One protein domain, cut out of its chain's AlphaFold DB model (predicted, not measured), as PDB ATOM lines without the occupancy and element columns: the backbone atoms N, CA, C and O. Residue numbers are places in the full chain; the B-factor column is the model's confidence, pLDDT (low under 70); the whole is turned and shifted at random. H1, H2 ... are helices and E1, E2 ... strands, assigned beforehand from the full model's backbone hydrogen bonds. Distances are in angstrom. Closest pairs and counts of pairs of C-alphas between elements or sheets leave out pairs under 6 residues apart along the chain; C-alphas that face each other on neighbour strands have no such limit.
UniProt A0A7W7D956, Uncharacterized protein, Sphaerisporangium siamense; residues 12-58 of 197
ATOM      1  N   ASN A  12       3.191 -12.307  -1.665       57.34
ATOM      2  CA  ASN A  12       3.258 -13.524  -0.853       57.34
ATOM      3  C   ASN A  12       2.824 -13.247   0.597       57.34
ATOM      4  O   ASN A  12       3.587 -13.458   1.538       57.34
ATOM      5  N   GLY A  13       1.591 -12.786   0.780       79.62
ATOM      6  CA  GLY A  13       0.991 -12.633   2.091       79.62
ATOM      7  C   GLY A  13       0.953 -13.969   2.826       79.62
ATOM      8  O   GLY A  13       0.662 -15.037   2.268       79.62
ATOM      9  N   VAL A  14       1.243 -13.897   4.113       88.12
ATOM     10  CA  VAL A  14       0.970 -14.977   5.044       88.12
ATOM     11  C   VAL A  14      -0.539 -14.980   5.319       88.12
ATOM     12  O   VAL A  14      -1.153 -13.922   5.426       88.12
ATOM     13  N   CYS A  15      -1.180 -16.147   5.365       81.94
ATOM     14  CA  CYS A  15      -2.588 -16.219   5.744       81.94
ATOM     15  C   CYS A  15      -2.748 -15.777   7.202       81.94
ATOM     16  O   CYS A  15      -2.094 -16.369   8.066       81.94
ATOM     17  N   PRO A  16      -3.622 -14.795   7.492       79.88
ATOM     18  CA  PRO A  16      -3.777 -14.260   8.843       79.88
ATOM     19  C   PRO A  16      -4.356 -15.293   9.820       79.88
ATOM     20  O   PRO A  16      -4.186 -15.152  11.022       79.88
ATOM     21  N   VAL A  17      -5.007 -16.350   9.314       79.62
ATOM     22  CA  VAL A  17      -5.585 -17.422  10.138       79.62
ATOM     23  C   VAL A  17      -4.532 -18.434  10.585       79.62
ATOM     24  O   VAL A  17      -4.564 -18.892  11.720       79.62
ATOM     25  N   CYS A  18      -3.626 -18.840   9.689       85.31
ATOM     26  CA  CYS A  18      -2.759 -19.998   9.941       85.31
ATOM     27  C   CYS A  18      -1.258 -19.737   9.807       85.31
ATOM     28  O   CYS A  18      -0.477 -20.674   9.959       85.31
ATOM     29  N   GLY A  19      -0.826 -18.522   9.464       85.62
ATOM     30  CA  GLY A  19       0.600 -18.216   9.355       85.62
ATOM     31  C   GLY A  19       1.300 -18.852   8.140       85.62
ATOM     32  O   GLY A  19       2.521 -18.770   8.018       85.62
ATOM     33  N   LYS A  20       0.569 -19.492   7.213       89.00
ATOM     34  CA  LYS A  20       1.151 -20.170   6.036       89.00
ATOM     35  C   LYS A  20       1.095 -19.300   4.788       89.00
ATOM     36  O   LYS A  20       0.190 -18.482   4.631       89.00
ATOM     37  N   ARG A  21       2.009 -19.544   3.841       91.38
ATOM     38  CA  ARG A  21       1.975 -18.917   2.507       91.38
ATOM     39  C   ARG A  21       0.612 -19.130   1.855       91.38
ATOM     40  O   ARG A  21       0.156 -20.272   1.738       91.38
ATOM     41  N   ARG A  22      -0.034 -18.036   1.453       92.12
ATOM     42  CA  ARG A  22      -1.402 -18.033   0.932       92.12
ATOM     43  C   ARG A  22      -1.408 -17.905  -0.593       92.12
ATOM     44  O   ARG A  22      -0.579 -17.209  -1.168       92.12
ATOM     45  N   PHE A  23      -2.353 -18.569  -1.251       92.31
ATOM     46  CA  PHE A  23      -2.533 -18.521  -2.704       92.31
ATOM     47  C   PHE A  23      -3.971 -18.141  -3.045       92.31
ATOM     48  O   PHE A  23      -4.906 -18.645  -2.430       92.31
ATOM     49  N   ARG A  24      -4.163 -17.311  -4.076       91.00
ATOM     50  CA  ARG A  24      -5.500 -16.834  -4.487       91.00
ATOM     51  C   ARG A  24      -6.373 -17.931  -5.092       91.00
ATOM     52  O   ARG A  24      -7.584 -17.794  -5.181       91.00
ATOM     53  N   SER A  25      -5.764 -19.019  -5.562       93.19
ATOM     54  CA  SER A  25      -6.502 -20.129  -6.159       93.19
ATOM     55  C   SER A  25      -5.849 -21.478  -5.894       93.19
ATOM     56  O   SER A  25      -4.623 -21.610  -5.794       93.19
ATOM     57  N   ARG A  26      -6.681 -22.523  -5.914       94.50
ATOM     58  CA  ARG A  26      -6.242 -23.919  -5.831       94.50
ATOM     59  C   ARG A  26      -5.193 -24.272  -6.892       94.50
ATOM     60  O   ARG A  26      -4.256 -25.021  -6.615       94.50
ATOM     61  N   ARG A  27      -5.344 -23.747  -8.115       95.38
ATOM     62  CA  ARG A  27      -4.424 -24.005  -9.236       95.38
ATOM     63  C   ARG A  27      -3.047 -23.389  -8.982       95.38
ATOM     64  O   ARG A  27      -2.046 -24.053  -9.245       95.38
ATOM     65  N   GLN A  28      -3.001 -22.169  -8.444       93.44
ATOM     66  CA  GLN A  28      -1.753 -21.489  -8.090       93.44
ATOM     67  C   GLN A  28      -1.015 -22.234  -6.972       93.44
ATOM     68  O   GLN A  28       0.156 -22.562  -7.145       93.44
ATOM     69  N   ALA A  29      -1.719 -22.609  -5.898       93.31
ATOM     70  CA  ALA A  29      -1.154 -23.417  -4.817       93.31
ATOM     71  C   ALA A  29      -0.584 -24.751  -5.329       93.31
ATOM     72  O   ALA A  29       0.525 -25.133  -4.973       93.31
ATOM     73  N   LYS A  30      -1.303 -25.447  -6.224       94.38
ATOM     74  CA  LYS A  30      -0.835 -26.718  -6.805       94.38
ATOM     75  C   LYS A  30       0.414 -26.541  -7.672       94.38
ATOM     76  O   LYS A  30       1.285 -27.408  -7.658       94.38
ATOM     77  N   ARG A  31       0.499 -25.448  -8.440       94.31
ATOM     78  CA  ARG A  31       1.687 -25.125  -9.242       94.31
ATOM     79  C   ARG A  31       2.880 -24.834  -8.333       94.31
ATOM     80  O   ARG A  31       3.919 -25.447  -8.526       94.31
ATOM     81  N   ALA A  32       2.698 -23.987  -7.320       93.94
ATOM     82  CA  ALA A  32       3.735 -23.668  -6.342       93.94
ATOM     83  C   ALA A  32       4.233 -24.918  -5.596       93.94
ATOM     84  O   ALA A  32       5.438 -25.120  -5.500       93.94
ATOM     85  N   ALA A  33       3.326 -25.801  -5.161       93.19
ATOM     86  CA  ALA A  33       3.682 -27.059  -4.503       93.19
ATOM     87  C   ALA A  33       4.583 -27.942  -5.381       93.19
ATOM     88  O   ALA A  33       5.604 -28.425  -4.915       93.19
ATOM     89  N   ARG A  34       4.241 -28.105  -6.668       93.62
ATOM     90  CA  ARG A  34       5.046 -28.892  -7.620       93.62
ATOM     91  C   ARG A  34       6.417 -28.283  -7.896       93.62
ATOM     92  O   ARG A  34       7.349 -29.018  -8.181       93.62
ATOM     93  N   THR A  35       6.516 -26.956  -7.861       93.44
ATOM     94  CA  THR A  35       7.784 -26.247  -8.059       93.44
ATOM     95  C   THR A  35       8.691 -26.375  -6.841       93.44
ATOM     96  O   THR A  35       9.872 -26.646  -7.005       93.44
ATOM     97  N   ILE A  36       8.151 -26.195  -5.634       92.50
ATOM     98  CA  ILE A  36       8.937 -26.240  -4.392       92.50
ATOM     99  C   ILE A  36       9.296 -27.688  -4.029       92.50
ATOM    100  O   ILE A  36      10.374 -27.943  -3.505       92.50
ATOM    101  N   TYR A  37       8.417 -28.637  -4.342       90.38
ATOM    102  CA  TYR A  37       8.555 -30.027  -3.936       90.38
ATOM    103  C   TYR A  37       8.124 -30.989  -5.062       90.38
ATOM    104  O   TYR A  37       7.000 -31.502  -5.078       90.38
ATOM    105  N   PRO A  38       8.994 -31.238  -6.048       89.62
ATOM    106  CA  PRO A  38       8.626 -31.988  -7.249       89.62
ATOM    107  C   PRO A  38       8.367 -33.484  -7.005       89.62
ATOM    108  O   PRO A  38       7.563 -34.078  -7.722       89.62
ATOM    109  N   ALA A  39       9.012 -34.088  -6.001       88.69
ATOM    110  CA  ALA A  39       8.925 -35.527  -5.719       88.69
ATOM    111  C   ALA A  39       7.833 -35.907  -4.699       88.69
ATOM    112  O   ALA A  39       7.451 -37.074  -4.592       88.69
ATOM    113  N   ASP A  40       7.303 -34.931  -3.965       86.75
ATOM    114  CA  ASP A  40       6.406 -35.174  -2.839       86.75
ATOM    115  C   ASP A  40       4.921 -35.074  -3.225       86.75
ATOM    116  O   ASP A  40       4.506 -34.414  -4.186       86.75
ATOM    117  N   ARG A  41       4.068 -35.724  -2.425       85.75
ATOM    118  CA  ARG A  41       2.608 -35.644  -2.567       85.75
ATOM    119  C   ARG A  41       2.022 -34.606  -1.609       85.75
ATOM    120  O   ARG A  41       1.929 -34.839  -0.406       85.75
ATOM    121  N   PHE A  42       1.510 -33.514  -2.174       90.25
ATOM    122  CA  PHE A  42       0.834 -32.440  -1.439       90.25
ATOM    123  C   PHE A  42      -0.670 -32.498  -1.596       90.25
ATOM    124  O   PHE A  42      -1.195 -32.839  -2.661       90.25
ATOM    125  N   ARG A  43      -1.369 -32.034  -0.561       92.00
ATOM    126  CA  ARG A  43      -2.776 -31.669  -0.663       92.00
ATOM    127  C   ARG A  43      -2.912 -30.157  -0.599       92.00
ATOM    128  O   ARG A  43      -2.375 -29.512   0.295       92.00
ATOM    129  N   VAL A  44      -3.654 -29.615  -1.558       94.75
ATOM    130  CA  VAL A  44      -4.102 -28.221  -1.531       94.75
ATOM    131  C   VAL A  44      -5.431 -28.159  -0.790       94.75
ATOM    132  O   VAL A  44      -6.330 -28.945  -1.107       94.75
ATOM    133  N   TYR A  45      -5.566 -27.238   0.156       92.31
ATOM    134  CA  TYR A  45      -6.778 -27.039   0.949       92.31
ATOM    135  C   TYR A  45      -7.104 -25.543   1.092       92.31
ATOM    136  O   TYR A  45      -6.182 -24.722   1.058       92.31
ATOM    137  N   PRO A  46      -8.395 -25.176   1.186       94.44
ATOM    138  CA  PRO A  46      -8.811 -23.803   1.449       94.44
ATOM    139  C   PRO A  46      -8.645 -23.447   2.936       94.44
ATOM    140  O   PRO A  46      -8.728 -24.318   3.801       94.44
ATOM    141  N   CYS A  47      -8.429 -22.169   3.228       92.19
ATOM    142  CA  CYS A  47      -8.429 -21.572   4.562       92.19
ATOM    143  C   CYS A  47      -8.895 -20.118   4.420       92.19
ATOM    144  O   CYS A  47      -8.157 -19.275   3.910       92.19
ATOM    145  N   GLY A  48     -10.145 -19.849   4.803       89.00
ATOM    146  CA  GLY A  48     -10.782 -18.554   4.559       89.00
ATOM    147  C   GLY A  48     -10.864 -18.222   3.066       89.00
ATOM    148  O   GLY A  48     -11.330 -19.034   2.268       89.00
ATOM    149  N   ASP A  49     -10.376 -17.037   2.699       88.12
ATOM    150  CA  ASP A  49     -10.314 -16.517   1.326       88.12
ATOM    151  C   ASP A  49      -9.115 -17.051   0.516       88.12
ATOM    152  O   ASP A  49      -8.939 -16.697  -0.653       88.12
ATOM    153  N   ALA A  50      -8.272 -17.895   1.117       91.31
ATOM    154  CA  ALA A  50      -7.019 -18.337   0.529       91.31
ATOM    155  C   ALA A  50      -6.902 -19.861   0.405       91.31
ATOM    156  O   ALA A  50      -7.634 -20.646   1.005       91.31
ATOM    157  N   TYR A  51      -5.923 -20.291  -0.388       93.25
ATOM    158  CA  TYR A  51      -5.512 -21.683  -0.527       93.25
ATOM    159  C   TYR A  51      -4.100 -21.891   0.011       93.25
ATOM    160  O   TYR A  51      -3.224 -21.047  -0.174       93.25
ATOM    161  N   HIS A  52      -3.866 -23.065   0.588       92.25
ATOM    162  CA  HIS A  52      -2.564 -23.535   1.055       92.25
ATOM    163  C   HIS A  52      -2.247 -24.894   0.460       92.25
ATOM    164  O   HIS A  52      -3.142 -25.610   0.012       92.25
ATOM    165  N   PHE A  53      -0.979 -25.281   0.501       92.44
ATOM    166  CA  PHE A  53      -0.587 -26.673   0.337       92.44
ATOM    167  C   PHE A  53       0.181 -27.137   1.575       92.44
ATOM    168  O   PHE A  53       0.845 -26.348   2.245       92.44
ATOM    169  N   GLY A  54       0.075 -28.422   1.885       89.06
ATOM    170  CA  GLY A  54       0.877 -29.077   2.911       89.06
ATOM    171  C   GLY A  54       1.100 -30.535   2.543       89.06
ATOM    172  O   GLY A  54       0.322 -31.117   1.774       89.06
ATOM    173  N   HIS A  55       2.175 -31.115   3.071       78.81
ATOM    174  CA  HIS A  55       2.344 -32.560   3.073       78.81
ATOM    175  C   HIS A  55       1.157 -33.177   3.815       78.81
ATOM    176  O   HIS A  55       0.693 -32.641   4.823       78.81
ATOM    177  N   ASN A  56       0.612 -34.277   3.300       65.06
ATOM    178  CA  ASN A  56      -0.403 -35.007   4.052       65.06
ATOM    179  C   ASN A  56       0.251 -35.505   5.348       65.06
ATOM    180  O   ASN A  56       1.059 -36.428   5.297       65.06
ATOM    181  N   ALA A  57      -0.117 -34.929   6.497       53.31
ATOM    182  CA  ALA A  57       0.386 -35.345   7.811       53.31
ATOM    183  C   ALA A  57       0.157 -36.847   8.101       53.31
ATOM    184  O   ALA A  57       0.814 -37.431   8.950       53.31
ATOM    185  N   HIS A  58      -0.707 -37.517   7.334       47.72
ATOM    186  CA  HIS A  58      -0.984 -38.951   7.443       47.72
ATOM    187  C   HIS A  58       0.093 -39.892   6.884       47.72
ATOM    188  O   HIS A  58      -0.129 -41.102   6.833       47.72
TER     189      HIS A  58
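This is residues 12 to 58 of the 197 residues of an uncharacterized protein of Sphaerisporangium siamense (UniProt A0A7W7D956). A single helix, H1, packs over one face of a two-stranded hairpin, E1 and E2, and a folded loop made by the first printed residues sits beside E2, on the side away from E1. The helix covers both strands with its residues 26 to 34, and the last printed residues, 56 to 58, run on as a short tail beyond the end of E2. The printed part has 47 residues with one named helix and two named strands, in the order H1, E1, E2 along the chain, and the sheet has the order E1 - E2, antiparallel. The class is mixed, helices and strands, though under half of the residues, 23 of 47, are in named elements. The whole is compact, with a radius of gyration of the C-alphas of 10.1 A, and its C-alphas span 28 by 22 by 14 A along their three main axes.

Begin at C-alpha 12, at (3.258, -13.524, -0.853). From there residues 12 to 25 make a stretch of 14 residues with no named element; look along their C-alphas and you find them 7 to 14 A from the mean of all C-alphas, which is at (-0.739, -24.382, -0.318). Next find C-alpha 26 at (-6.242, -23.919, -5.831), where helix H1 begins; it holds residues 26 to 36, Arg 26 to Ile 36, and measures 15.4 A from first to last C-alpha. Past the helix, go to C-alpha 42 at (0.834, -32.440, -1.439): here strand E1 begins, residues 42 to 47, 15.5 A long. Strand E2 follows with residues 50 to 55, 17.2 A from its first C-alpha to its last, and it ends at C-alpha 55, at (2.344, -32.560, 3.073).

Look first at E1 and E2, which form a hairpin: they are antiparallel neighbours, with 148 degrees between their N-to-C directions. Among the C-alphas that face each other are those of Val 44 and Phe 53, 4.3 A apart, and those of Pro 46 and Tyr 51, 4.4 A apart. In the backbone atoms, find N of Tyr 45 and O of His 52 at 2.9 A, and N of Cys 47 and O of Ala 50 at 2.8 A, both within hydrogen-bond range. Now turn to H1: its closest C-alpha pair with E2 is that of Arg 26 and Tyr 51, 5.8 A apart, and the centres of H1 and E2 are 8.8 A apart. With E1 the closest C-alphas are those of Lys 30 and Val 44, 6.4 A apart, and the centres are 10.1 A apart. Within 8 A there are 7 pairs of C-alphas between H1 and E2 and 6 between H1 and E1. In the backbone of H1, every O i to N i+4 pair is within hydrogen-bond range.

The two C-alphas farthest apart are those of Pro 16 and Ala 39, at 28.7 A. The first and last printed C-alphas, those of Asn 12 and His 58, are 27.1 A apart. The printed part has no cut, and it runs from residue 12 to residue 58 of a full chain of 197 residues. Between H1 and E1 you find a tight link of 5 residues, and between E1 and E2 a tight link of 2 residues; neither is long. The mean pLDDT of the printed part of this model is 87.1. Look for low confidence, under 70, at residue 12 and at residues 56 to 58.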